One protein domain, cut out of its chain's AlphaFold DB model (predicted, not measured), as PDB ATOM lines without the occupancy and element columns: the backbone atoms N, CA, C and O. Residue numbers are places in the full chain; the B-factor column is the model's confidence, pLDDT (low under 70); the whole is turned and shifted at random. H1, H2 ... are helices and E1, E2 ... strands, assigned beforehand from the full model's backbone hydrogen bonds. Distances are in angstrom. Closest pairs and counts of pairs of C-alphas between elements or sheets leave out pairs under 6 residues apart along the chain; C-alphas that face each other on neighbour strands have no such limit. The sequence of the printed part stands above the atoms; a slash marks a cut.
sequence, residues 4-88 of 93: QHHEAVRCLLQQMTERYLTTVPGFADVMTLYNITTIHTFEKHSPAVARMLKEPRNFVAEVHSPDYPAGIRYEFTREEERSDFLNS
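This is residues 4 to 88 of the 93 residues of an uncharacterized protein of Salmonella diarizonae (UniProt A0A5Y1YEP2). A small twisted sheet of three strands forms the middle of an elongated domain, with H4 covering part of one face of the sheet and running along its strands. At one end H1 and H2 form a helical hairpin, with the second half of H1 beside the edge strand E1; at the opposite end is the short helix H3, in the connection from E1 to E2. The printed part has 85 residues with four named helices and three named strands, in the order H1 H2 E1 H3 E2 E3 H4, and its class is mixed, helices and strands. The sheet has the order E1, E2, E3 and is antiparallel throughout. The whole is only just loose, close to compact, with a radius of gyration of the C-alphas of 14.5 A and spans of 45 by 26 by 21 A.

In the sheet, inner strand E2, residues 59 to 64, is antiparallel to both edge strands, E1, residues 38 to 43, and E3, residues 72 to 76, at 161 degrees in each case. N 40 and O 62 are within hydrogen-bond range at 2.9 A, and so are N 74 and O 61 at 2.8 A. E2 and E3 form a hairpin. H4, residues 79 to 87, is on the sheet at a height over the sheet of 8.8 A. It lies over E2 and, only just, over E3, with 3 of its C-alphas there, and runs along the strands at 6 degrees to E2 on the local plane. The closest C-alphas of E3 and H4 are those of Phe 76 and Arg 82, 5.9 A apart. H1, residues 4 to 18, is on the sheet but only just at the sheet's level, at a height of 3.9 A; its closest C-alpha to E1 is that of Gln 14, 5.3 A from Thr 38. H2, residues 27 to 34, is not on the sheet. It touches H1, the closest C-alphas being those of His 6 and Tyr 34, 7.0 A apart, at a shallow tilt of 27 degrees, opposite ways, a helical hairpin. H3, residues 47 to 53, touches no helix and is not on the sheet. In H1, H2, H3 and H4 every O i to N i+4 pair is within hydrogen-bond range.

H1 begins at C-alpha 4 (-11.436, 48.861, -3.094) and is 21.1 A long; H2 measures 10.8 A. E1 starts at C-alpha 38 (-8.004, 46.642, -19.890) and is 17.3 A long, E2 16.8 A and E3 13.3 A. H3 is 10.0 A long, and H4, 12.4 A, ends at C-alpha 87 (-6.316, 59.471, -23.429).

The two C-alphas farthest apart, those of Gln 4 and Met 52, are 46.7 A apart. The printed part has no cut and no long link. Its mean pLDDT is 93.6, and no printed residue is under 70.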
ATOM      1  N   GLN A   4     -12.682  49.620  -3.228       87.56
ATOM      2  CA  GLN A   4     -11.436  48.861  -3.094       87.56
ATOM      3  C   GLN A   4     -11.476  47.486  -3.780       87.56
ATOM      4  O   GLN A   4     -10.471  47.053  -4.338       87.56
ATOM      5  N   HIS A   5     -12.616  46.786  -3.762       88.31
ATOM      6  CA  HIS A   5     -12.735  45.495  -4.445       88.31
ATOM      7  C   HIS A   5     -12.800  45.659  -5.962       88.31
ATOM      8  O   HIS A   5     -12.234  44.842  -6.682       88.31
ATOM      9  N   HIS A   6     -13.477  46.700  -6.451       90.25
ATOM     10  CA  HIS A   6     -13.535  46.988  -7.886       90.25
ATOM     11  C   HIS A   6     -12.140  47.312  -8.431       90.25
ATOM     12  O   HIS A   6     -11.699  46.708  -9.408       90.25
ATOM     13  N   GLU A   7     -11.396  48.142  -7.705       92.62
ATOM     14  CA  GLU A   7     -10.016  48.496  -8.028       92.62
ATOM     15  C   GLU A   7      -9.068  47.283  -8.007       92.62
ATOM     16  O   GLU A   7      -8.241  47.114  -8.905       92.62
ATOM     17  N   ALA A   8      -9.224  46.386  -7.029       95.12
ATOM     18  CA  ALA A   8      -8.447  45.149  -6.971       95.12
ATOM     19  C   ALA A   8      -8.715  44.245  -8.188       95.12
ATOM     20  O   ALA A   8      -7.776  43.709  -8.777       95.12
ATOM     21  N   VAL A   9      -9.980  44.102  -8.598       95.56
ATOM     22  CA  VAL A   9     -10.346  43.324  -9.793       95.56
ATOM     23  C   VAL A   9      -9.797  43.976 -11.061       95.56
ATOM     24  O   VAL A   9      -9.248  43.274 -11.910       95.56
ATOM     25  N   ARG A  10      -9.854  45.307 -11.165       95.38
ATOM     26  CA  ARG A  10      -9.255  46.065 -12.272       95.38
ATOM     27  C   ARG A  10      -7.760  45.804 -12.388       95.38
ATOM     28  O   ARG A  10      -7.288  45.458 -13.469       95.38
ATOM     29  N   CYS A  11      -7.031  45.886 -11.277       96.12
ATOM     30  CA  CYS A  11      -5.606  45.571 -11.232       96.12
ATOM     31  C   CYS A  11      -5.312  44.128 -11.669       96.12
ATOM     32  O   CYS A  11      -4.380  43.897 -12.436       96.12
ATOM     33  N   LEU A  12      -6.102  43.154 -11.207       96.38
ATOM     34  CA  LEU A  12      -5.918  41.746 -11.566       96.38
ATOM     35  C   LEU A  12      -6.157  41.494 -13.057       96.38
ATOM     36  O   LEU A  12      -5.313  40.884 -13.713       96.38
ATOM     37  N   LEU A  13      -7.264  41.995 -13.613       96.38
ATOM     38  CA  LEU A  13      -7.555  41.867 -15.042       96.38
ATOM     39  C   LEU A  13      -6.485  42.554 -15.899       96.38
ATOM     40  O   LEU A  13      -6.088  42.019 -16.936       96.38
ATOM     41  N   GLN A  14      -5.980  43.709 -15.459       97.06
ATOM     42  CA  GLN A  14      -4.902  44.415 -16.146       97.06
ATOM     43  C   GLN A  14      -3.606  43.585 -16.155       97.06
ATOM     44  O   GLN A  14      -3.019  43.378 -17.213       97.06
ATOM     45  N   GLN A  15      -3.218  42.991 -15.021       96.94
ATOM     46  CA  GLN A  15      -2.058  42.090 -14.957       96.94
ATOM     47  C   GLN A  15      -2.228  40.837 -15.822       96.94
ATOM     48  O   GLN A  15      -1.264  40.344 -16.408       96.94
ATOM     49  N   MET A  16      -3.442  40.290 -15.903       96.50
ATOM     50  CA  MET A  16      -3.739  39.173 -16.803       96.50
ATOM     51  C   MET A  16      -3.582  39.587 -18.267       96.50
ATOM     52  O   MET A  16      -3.013  38.833 -19.052       96.50
ATOM     53  N   THR A  17      -4.026  40.795 -18.609       96.06
ATOM     54  CA  THR A  17      -3.909  41.378 -19.953       96.06
ATOM     55  C   THR A  17      -2.443  41.537 -20.360       96.06
ATOM     56  O   THR A  17      -2.038  41.021 -21.396       96.06
ATOM     57  N   GLU A  18      -1.612  42.113 -19.489       95.19
ATOM     58  CA  GLU A  18      -0.160  42.266 -19.697       95.19
ATOM     59  C   GLU A  18       0.586  40.928 -19.839       95.19
ATOM     60  O   GLU A  18       1.654  40.855 -20.449       95.19
ATOM     61  N   ARG A  19       0.026  39.849 -19.278       95.19
ATOM     62  CA  ARG A  19       0.559  38.480 -19.367       95.19
ATOM     63  C   ARG A  19      -0.060  37.658 -20.498       95.19
ATOM     64  O   ARG A  19       0.204  36.459 -20.563       95.19
ATOM     65  N   TYR A  20      -0.869  38.269 -21.366       93.31
ATOM     66  CA  TYR A  20      -1.579  37.596 -22.461       93.31
ATOM     67  C   TYR A  20      -2.515  36.466 -21.992       93.31
ATOM     68  O   TYR A  20      -2.762  35.499 -22.707       93.31
ATOM     69  N   LEU A  21      -3.064  36.582 -20.780       94.81
ATOM     70  CA  LEU A  21      -4.014  35.631 -20.196       94.81
ATOM     71  C   LEU A  21      -5.469  36.044 -20.464       94.81
ATOM     72  O   LEU A  21      -6.341  35.816 -19.633       94.81
ATOM     73  N   THR A  22      -5.751  36.667 -21.605       93.25
ATOM     74  CA  THR A  22      -7.079  37.221 -21.935       93.25
ATOM     75  C   THR A  22      -8.074  36.165 -22.425       93.25
ATOM     76  O   THR A  22      -9.273  36.418 -22.498       93.25
ATOM     77  N   THR A  23      -7.604  34.947 -22.715       92.12
ATOM     78  CA  THR A  23      -8.429  33.821 -23.186       92.12
ATOM     79  C   THR A  23      -8.735  32.790 -22.102       92.12
ATOM     80  O   THR A  23      -9.334  31.753 -22.394       92.12
ATOM     81  N   VAL A  24      -8.284  33.004 -20.861       93.19
ATOM     82  CA  VAL A  24      -8.575  32.066 -19.769       93.19
ATOM     83  C   VAL A  24     -10.062  32.115 -19.393       93.19
ATOM     84  O   VAL A  24     -10.670  33.191 -19.430       93.19
ATOM     85  N   PRO A  25     -10.665  30.972 -19.012       92.31
ATOM     86  CA  PRO A  25     -12.061  30.934 -18.594       92.31
ATOM     87  C   PRO A  25     -12.355  31.957 -17.492       92.31
ATOM     88  O   PRO A  25     -11.589  32.087 -16.538       92.31
ATOM     89  N   GLY A  26     -13.463  32.682 -17.628       92.31
ATOM     90  CA  GLY A  26     -13.893  33.697 -16.666       92.31
ATOM     91  C   GLY A  26     -13.289  35.090 -16.860       92.31
ATOM     92  O   GLY A  26     -13.799  36.029 -16.258       92.31
ATOM     93  N   PHE A  27     -12.272  35.283 -17.711       95.25
ATOM     94  CA  PHE A  27     -11.723  36.625 -17.968       95.25
ATOM     95  C   PHE A  27     -12.793  37.580 -18.522       95.25
ATOM     96  O   PHE A  27     -13.049  38.635 -17.942       95.25
ATOM     97  N   ALA A  28     -13.471  37.168 -19.598       95.69
ATOM     98  CA  ALA A  28     -14.549  37.936 -20.221       95.69
ATOM     99  C   ALA A  28     -15.747  38.141 -19.277       95.69
ATOM    100  O   ALA A  28     -16.335  39.223 -19.241       95.69
ATOM    101  N   ASP A  29     -16.080  37.122 -18.482       96.00
ATOM    102  CA  ASP A  29     -17.209  37.170 -17.552       96.00
ATOM    103  C   ASP A  29     -16.958  38.186 -16.432       96.00
ATOM    104  O   ASP A  29     -17.816  39.018 -16.146       96.00
ATOM    105  N   VAL A  30     -15.762  38.171 -15.829       95.06
ATOM    106  CA  VAL A  30     -15.375  39.122 -14.775       95.06
ATOM    107  C   VAL A  30     -15.251  40.535 -15.345       95.06
ATOM    108  O   VAL A  30     -15.731  41.484 -14.729       95.06
ATOM    109  N   MET A  31     -14.675  40.683 -16.539       94.88
ATOM    110  CA  MET A  31     -14.602  41.962 -17.246       94.88
ATOM    111  C   MET A  31     -15.988  42.584 -17.449       94.88
ATOM    112  O   MET A  31     -16.194  43.755 -17.128       94.88
ATOM    113  N   THR A  32     -16.945  41.780 -17.916       94.00
ATOM    114  CA  THR A  32     -18.332  42.202 -18.150       94.00
ATOM    115  C   THR A  32     -19.049  42.514 -16.841       94.00
ATOM    116  O   THR A  32     -19.664  43.569 -16.712       94.00
ATOM    117  N   LEU A  33     -18.927  41.637 -15.841       94.62
ATOM    118  CA  LEU A  33     -19.575  41.786 -14.536       94.62
ATOM    119  C   LEU A  33     -19.150  43.071 -13.813       94.62
ATOM    120  O   LEU A  33     -19.964  43.704 -13.144       94.62
ATOM    121  N   TYR A  34     -17.880  43.450 -13.943       92.94
ATOM    122  CA  TYR A  34     -17.320  44.630 -13.289       92.94
ATOM    123  C   TYR A  34     -17.266  45.860 -14.206       92.94
ATOM    124  O   TYR A  34     -16.867  46.928 -13.743       92.94
ATOM    125  N   ASN A  35     -17.684  45.735 -15.470       93.38
ATOM    126  CA  ASN A  35     -17.600  46.781 -16.490       93.38
ATOM    127  C   ASN A  35     -16.192  47.410 -16.580       93.38
ATOM    128  O   ASN A  35     -16.032  48.629 -16.552       93.38
ATOM    129  N   ILE A  36     -15.161  46.567 -16.625       94.00
ATOM    130  CA  ILE A  36     -13.755  46.993 -16.653       94.00
ATOM    131  C   ILE A  36     -13.231  46.926 -18.083       94.00
ATOM    132  O   ILE A  36     -13.516  45.980 -18.805       94.00
ATOM    133  N   THR A  37     -12.428  47.908 -18.477       93.81
ATOM    134  CA  THR A  37     -11.634  47.849 -19.709       93.81
ATOM    135  C   THR A  37     -10.162  47.712 -19.347       93.81
ATOM    136  O   THR A  37      -9.683  48.389 -18.438       93.81
ATOM    137  N   THR A  38      -9.450  46.829 -20.042       95.19
ATOM    138  CA  THR A  38      -8.004  46.642 -19.890       95.19
ATOM    139  C   THR A  38      -7.299  46.861 -21.213       95.19
ATOM    140  O   THR A  38      -7.880  46.711 -22.291       95.19
ATOM    141  N   ILE A  39      -6.039  47.276 -21.126       95.50
ATOM    142  CA  ILE A  39      -5.284  47.726 -22.289       95.50
ATOM    143  C   ILE A  39      -3.892  47.127 -22.227       95.50
ATOM    144  O   ILE A  39      -3.209  47.226 -21.210       95.50
ATOM    145  N   HIS A  40      -3.451  46.549 -23.335       95.06
ATOM    146  CA  HIS A  40      -2.065  46.163 -23.537       95.06
ATOM    147  C   HIS A  40      -1.448  47.038 -24.619       95.06
ATOM    148  O   HIS A  40      -2.048  47.240 -25.671       95.06
ATOM    149  N   THR A  41      -0.248  47.562 -24.387       94.94
ATOM    150  CA  THR A  41       0.470  48.338 -25.405       94.94
ATOM    151  C   THR A  41       1.838  47.740 -25.650       94.94
ATOM    152  O   THR A  41       2.517  47.300 -24.726       94.94
ATOM    153  N   PHE A  42       2.242  47.700 -26.915       94.56
ATOM    154  CA  PHE A  42       3.531  47.150 -27.312       94.56
ATOM    155  C   PHE A  42       3.955  47.679 -28.680       94.56
ATOM    156  O   PHE A  42       3.182  48.325 -29.391       94.56
ATOM    157  N   GLU A  43       5.199  47.395 -29.045       95.62
ATOM    158  CA  GLU A  43       5.718  47.582 -30.394       95.62
ATOM    159  C   GLU A  43       5.783  46.224 -31.104       95.62
ATOM    160  O   GLU A  43       6.277  45.254 -30.526       95.62
ATOM    161  N   LYS A  44       5.303  46.125 -32.354       94.06
ATOM    162  CA  LYS A  44       5.379  44.867 -33.134       94.06
ATOM    163  C   LYS A  44       6.823  44.411 -33.328       94.06
ATOM    164  O   LYS A  44       7.120  43.216 -33.324       94.06
ATOM    165  N   HIS A  45       7.711  45.377 -33.518       93.38
ATOM    166  CA  HIS A  45       9.123  45.180 -33.782       93.38
ATOM    167  C   HIS A  45       9.953  46.206 -33.020       93.38
ATOM    168  O   HIS A  45       9.480  47.296 -32.714       93.38
ATOM    169  N   SER A  46      11.230  45.899 -32.789       92.31
ATOM    170  CA  SER A  46      12.164  46.924 -32.330       92.31
ATOM    171  C   SER A  46      12.306  48.039 -33.380       92.31
ATOM    172  O   SER A  46      12.164  47.768 -34.581       92.31
ATOM    173  N   PRO A  47      12.679  49.271 -32.987       88.19
ATOM    174  CA  PRO A  47      12.794  50.394 -33.919       88.19
ATOM    175  C   PRO A  47      13.719  50.128 -35.117       88.19
ATOM    176  O   PRO A  47      13.459  50.581 -36.234       88.19
ATOM    177  N   ALA A  48      14.796  49.362 -34.907       91.56
ATOM    178  CA  ALA A  48      15.724  48.973 -35.966       91.56
ATOM    179  C   ALA A  48      15.068  48.036 -36.996       91.56
ATOM    180  O   ALA A  48      15.214  48.245 -38.202       91.56
ATOM    181  N   VAL A  49      14.313  47.037 -36.528       93.56
ATOM    182  CA  VAL A  49      13.613  46.074 -37.389       93.56
ATOM    183  C   VAL A  49      12.448  46.744 -38.113       93.56
ATOM    184  O   VAL A  49      12.312  46.563 -39.321       93.56
ATOM    185  N   ALA A  50      11.667  47.583 -37.428       92.19
ATOM    186  CA  ALA A  50      10.576  48.338 -38.046       92.19
ATOM    187  C   ALA A  50      11.081  49.220 -39.201       92.19
ATOM    188  O   ALA A  50      10.508  49.210 -40.291       92.19
ATOM    189  N   ARG A  51      12.216  49.912 -39.006       89.88
ATOM    190  CA  ARG A  51      12.864  50.717 -40.055       89.88
ATOM    191  C   ARG A  51      13.316  49.866 -41.241       89.88
ATOM    192  O   ARG A  51      13.122  50.271 -42.384       89.88
ATOM    193  N   MET A  52      13.913  48.705 -40.977       94.75
ATOM    194  CA  MET A  52      14.370  47.779 -42.017       94.75
ATOM    195  C   MET A  52      13.202  47.233 -42.849       94.75
ATOM    196  O   MET A  52      13.285  47.207 -44.074       94.75
ATOM    197  N   LEU A  53      12.111  46.842 -42.187       93.12
ATOM    198  CA  LEU A  53      10.906  46.305 -42.825       93.12
ATOM    199  C   LEU A  53      10.003  47.390 -43.427       93.12
ATOM    200  O   LEU A  53       9.031  47.061 -44.099       93.12
ATOM    201  N   LYS A  54      10.326  48.674 -43.208       91.00
ATOM    202  CA  LYS A  54       9.467  49.819 -43.542       91.00
ATOM    203  C   LYS A  54       8.052  49.648 -42.983       91.00
ATOM    204  O   LYS A  54       7.097  50.039 -43.643       91.00
ATOM    205  N   GLU A  55       7.929  49.059 -41.793       89.12
ATOM    206  CA  GLU A  55       6.647  48.827 -41.127       89.12
ATOM    207  C   GLU A  55       6.138  50.162 -40.572       89.12
ATOM    208  O   GLU A  55       6.689  50.657 -39.584       89.12
ATOM    209  N   PRO A  56       5.122  50.785 -41.198       86.75
ATOM    210  CA  PRO A  56       4.719  52.122 -40.812       86.75
ATOM    211  C   PRO A  56       3.933  52.108 -39.505       86.75
ATOM    212  O   PRO A  56       3.936  53.121 -38.832       86.75
ATOM    213  N   ARG A  57       3.282  51.000 -39.120       92.88
ATOM    214  CA  ARG A  57       2.362  50.947 -37.975       92.88
ATOM    215  C   ARG A  57       2.916  50.132 -36.811       92.88
ATOM    216  O   ARG A  57       2.340  49.117 -36.440       92.88
ATOM    217  N   ASN A  58       4.064  50.520 -36.264       95.31
ATOM    218  CA  ASN A  58       4.762  49.700 -35.269       95.31
ATOM    219  C   ASN A  58       4.141  49.748 -33.862       95.31
ATOM    220  O   ASN A  58       4.299  48.793 -33.103       95.31
ATOM    221  N   PHE A  59       3.442  50.829 -33.513       96.56
ATOM    222  CA  PHE A  59       2.907  51.044 -32.168       96.56
ATOM    223  C   PHE A  59       1.500  50.471 -32.062       96.56
ATOM    224  O   PHE A  59       0.630  50.809 -32.858       96.56
ATOM    225  N   VAL A  60       1.265  49.614 -31.073       96.19
ATOM    226  CA  VAL A  60       0.009  48.874 -30.932       96.19
ATOM    227  C   VAL A  60      -0.624  49.141 -29.575       96.19
ATOM    228  O   VAL A  60       0.080  49.257 -28.567       96.19
ATOM    229  N   ALA A  61      -1.953  49.218 -29.570       95.81
ATOM    230  CA  ALA A  61      -2.792  49.070 -28.390       95.81
ATOM    231  C   ALA A  61      -3.830  47.964 -28.636       95.81
ATOM    232  O   ALA A  61      -4.576  48.013 -29.612       95.81
ATOM    233  N   GLU A  62      -3.881  46.976 -27.753       95.62
ATOM    234  CA  GLU A  62      -4.938  45.969 -27.687       95.62
ATOM    235  C   GLU A  62      -5.867  46.315 -26.531       95.62
ATOM    236  O   GLU A  62      -5.437  46.469 -25.391       95.62
ATOM    237  N   VAL A  63      -7.144  46.489 -26.847       95.12
ATOM    238  CA  VAL A  63      -8.155  47.007 -25.928       95.12
ATOM    239  C   VAL A  63      -9.203  45.938 -25.699       95.12
ATOM    240  O   VAL A  63      -9.963  45.624 -26.616       95.12
ATOM    241  N   HIS A  64      -9.283  45.426 -24.477       94.50
ATOM    242  CA  HIS A  64     -10.288  44.455 -24.064       94.50
ATOM    243  C   HIS A  64     -11.357  45.154 -23.237       94.50
ATOM    244  O   HIS A  64     -11.059  45.755 -22.209       94.50
ATOM    245  N   SER A  65     -12.603  45.082 -23.691       93.94
ATOM    246  CA  SER A  65     -13.741  45.755 -23.059       93.94
ATOM    247  C   SER A  65     -14.917  44.788 -22.903       93.94
ATOM    248  O   SER A  65     -14.922  43.749 -23.564       93.94
ATOM    249  N   PRO A  66     -15.938  45.115 -22.094       93.88
ATOM    250  CA  PRO A  66     -17.137  44.284 -21.963       93.88
ATOM    251  C   PRO A  66     -17.830  43.990 -23.301       93.88
ATOM    252  O   PRO A  66     -18.290  42.875 -23.527       93.88
ATOM    253  N   ASP A  67     -17.848  44.967 -24.215       92.69
ATOM    254  CA  ASP A  67     -18.443  44.815 -25.549       92.69
ATOM    255  C   ASP A  67     -17.560  43.979 -26.492       92.69
ATOM    256  O   ASP A  67     -18.051  43.328 -27.414       92.69
ATOM    257  N   TYR A  68     -16.245  43.985 -26.254       92.50
ATOM    258  CA  TYR A  68     -15.244  43.298 -27.071       92.50
ATOM    259  C   TYR A  68     -14.187  42.611 -26.188       92.50
ATOM    260  O   TYR A  68     -13.031  43.046 -26.146       92.50
ATOM    261  N   PRO A  69     -14.545  41.521 -25.484       90.75
ATOM    262  CA  PRO A  69     -13.643  40.878 -24.525       90.75
ATOM    263  C   PRO A  69     -12.471  40.162 -25.207       90.75
ATOM    264  O   PRO A  69     -11.394  40.035 -24.628       90.75
ATOM    265  N   ALA A  70     -12.646  39.751 -26.468       90.38
ATOM    266  CA  ALA A  70     -11.574  39.199 -27.299       90.38
ATOM    267  C   ALA A  70     -10.485  40.231 -27.652       90.38
ATOM    268  O   ALA A  70      -9.406  39.850 -28.097       90.38
ATOM    269  N   GLY A  71     -10.752  41.517 -27.423       92.12
ATOM    270  CA  GLY A  71      -9.835  42.603 -27.715       92.12
ATOM    271  C   GLY A  71     -10.025  43.177 -29.116       92.12
ATOM    272  O   GLY A  71     -10.279  42.457 -30.082       92.12
ATOM    273  N   ILE A  72      -9.872  44.495 -29.236       95.44
ATOM    274  CA  ILE A  72      -9.683  45.174 -30.518       95.44
ATOM    275  C   ILE A  72      -8.251  45.685 -30.574       95.44
ATOM    276  O   ILE A  72      -7.786  46.373 -29.663       95.44
ATOM    277  N   ARG A  73      -7.562  45.364 -31.668       95.44
ATOM    278  CA  ARG A  73      -6.207  45.830 -31.937       95.44
ATOM    279  C   ARG A  73      -6.236  47.114 -32.757       95.44
ATOM    280  O   ARG A  73      -6.789  47.143 -33.855       95.44
ATOM    281  N   TYR A  74      -5.565  48.135 -32.249       95.56
ATOM    282  CA  TYR A  74      -5.330  49.402 -32.923       95.56
ATOM    283  C   TYR A  74      -3.837  49.558 -33.185       95.56
ATOM    284  O   TYR A  74      -3.016  49.318 -32.299       95.56
ATOM    285  N   GLU A  75      -3.483  49.956 -34.404       96.31
ATOM    286  CA  GLU A  75      -2.092  50.144 -34.808       96.31
ATOM    287  C   GLU A  75      -1.864  51.566 -35.308       96.31
ATOM    288  O   GLU A  75      -2.658  52.105 -36.084       96.31
ATOM    289  N   PHE A  76      -0.749  52.148 -34.887       95.81
ATOM    290  CA  PHE A  76      -0.438  53.559 -35.041       95.81
ATOM    291  C   PHE A  76       0.937  53.745 -35.655       95.81
ATOM    292  O   PHE A  76       1.838  52.915 -35.483       95.81
ATOM    293  N   THR A  77       1.096  54.866 -36.353       94.69
ATOM    294  CA  THR A  77       2.373  55.201 -36.986       94.69
ATOM    295  C   THR A  77       3.355  55.759 -35.974       94.69
ATOM    296  O   THR A  77       4.560  55.537 -36.072       94.69
ATOM    297  N   ARG A  78       2.825  56.478 -34.987       92.81
ATOM    298  CA  ARG A  78       3.601  57.176 -33.971       92.81
ATOM    299  C   ARG A  78       3.114  56.817 -32.573       92.81
ATOM    300  O   ARG A  78       1.941  56.492 -32.379       92.81
ATOM    301  N   GLU A  79       4.011  56.892 -31.598       93.81
ATOM    302  CA  GLU A  79       3.681  56.618 -30.198       93.81
ATOM    303  C   GLU A  79       2.710  57.660 -29.629       93.81
ATOM    304  O   GLU A  79       1.817  57.320 -28.848       93.81
ATOM    305  N   GLU A  80       2.833  58.915 -30.061       94.75
ATOM    306  CA  GLU A  80       1.961  60.009 -29.635       94.75
ATOM    307  C   GLU A  80       0.515  59.762 -30.079       94.75
ATOM    308  O   GLU A  80      -0.399  59.922 -29.282       94.75
ATOM    309  N   GLU A  81       0.300  59.255 -31.299       94.69
ATOM    310  CA  GLU A  81      -1.041  58.922 -31.806       94.69
ATOM    311  C   GLU A  81      -1.719  57.837 -30.964       94.69
ATOM    312  O   GLU A  81      -2.904  57.943 -30.647       94.69
ATOM    313  N   ARG A  82      -0.961  56.801 -30.575       94.75
ATOM    314  CA  ARG A  82      -1.453  55.763 -29.661       94.75
ATOM    315  C   ARG A  82      -1.816  56.377 -28.310       94.75
ATOM    316  O   ARG A  82      -2.856  56.053 -27.751       94.75
ATOM    317  N   SER A  83      -0.959  57.246 -27.785       93.31
ATOM    318  CA  SER A  83      -1.147  57.865 -26.470       93.31
ATOM    319  C   SER A  83      -2.373  58.781 -26.456       93.31
ATOM    320  O   SER A  83      -3.202  58.687 -25.554       93.31
ATOM    321  N   ASP A  84      -2.548  59.596 -27.495       93.19
ATOM    322  CA  ASP A  84      -3.719  60.451 -27.686       93.19
ATOM    323  C   ASP A  84      -5.001  59.619 -27.792       93.19
ATOM    324  O   ASP A  84      -5.996  59.931 -27.136       93.19
ATOM    325  N   PHE A  85      -4.974  58.514 -28.547       92.06
ATOM    326  CA  PHE A  85      -6.097  57.578 -28.631       92.06
ATOM    327  C   PHE A  85      -6.498  57.047 -27.249       92.06
ATOM    328  O   PHE A  85      -7.675  57.110 -26.888       92.06
ATOM    329  N   LEU A  86      -5.529  56.590 -26.451       90.50
ATOM    330  CA  LEU A  86      -5.779  56.044 -25.114       90.50
ATOM    331  C   LEU A  86      -6.300  57.099 -24.124       90.50
ATOM    332  O   LEU A  86      -7.114  56.781 -23.259       90.50
ATOM    333  N   ASN A  87      -5.889  58.358 -24.282       87.62
ATOM    334  CA  ASN A  87      -6.316  59.471 -23.429       87.62
ATOM    335  C   ASN A  87      -7.666  60.091 -23.848       87.62
ATOM    336  O   ASN A  87      -8.284  60.801 -23.057       87.62
ATOM    337  N   SER A  88      -8.146  59.837 -25.070       80.62
ATOM    338  CA  SER A  88      -9.303  60.514 -25.685       80.62
ATOM    339  C   SER A  88     -10.696  60.087 -25.176       80.62
ATOM    340  O   SER A  88     -11.683  60.124 -25.907       80.62
TER     341      SER A  88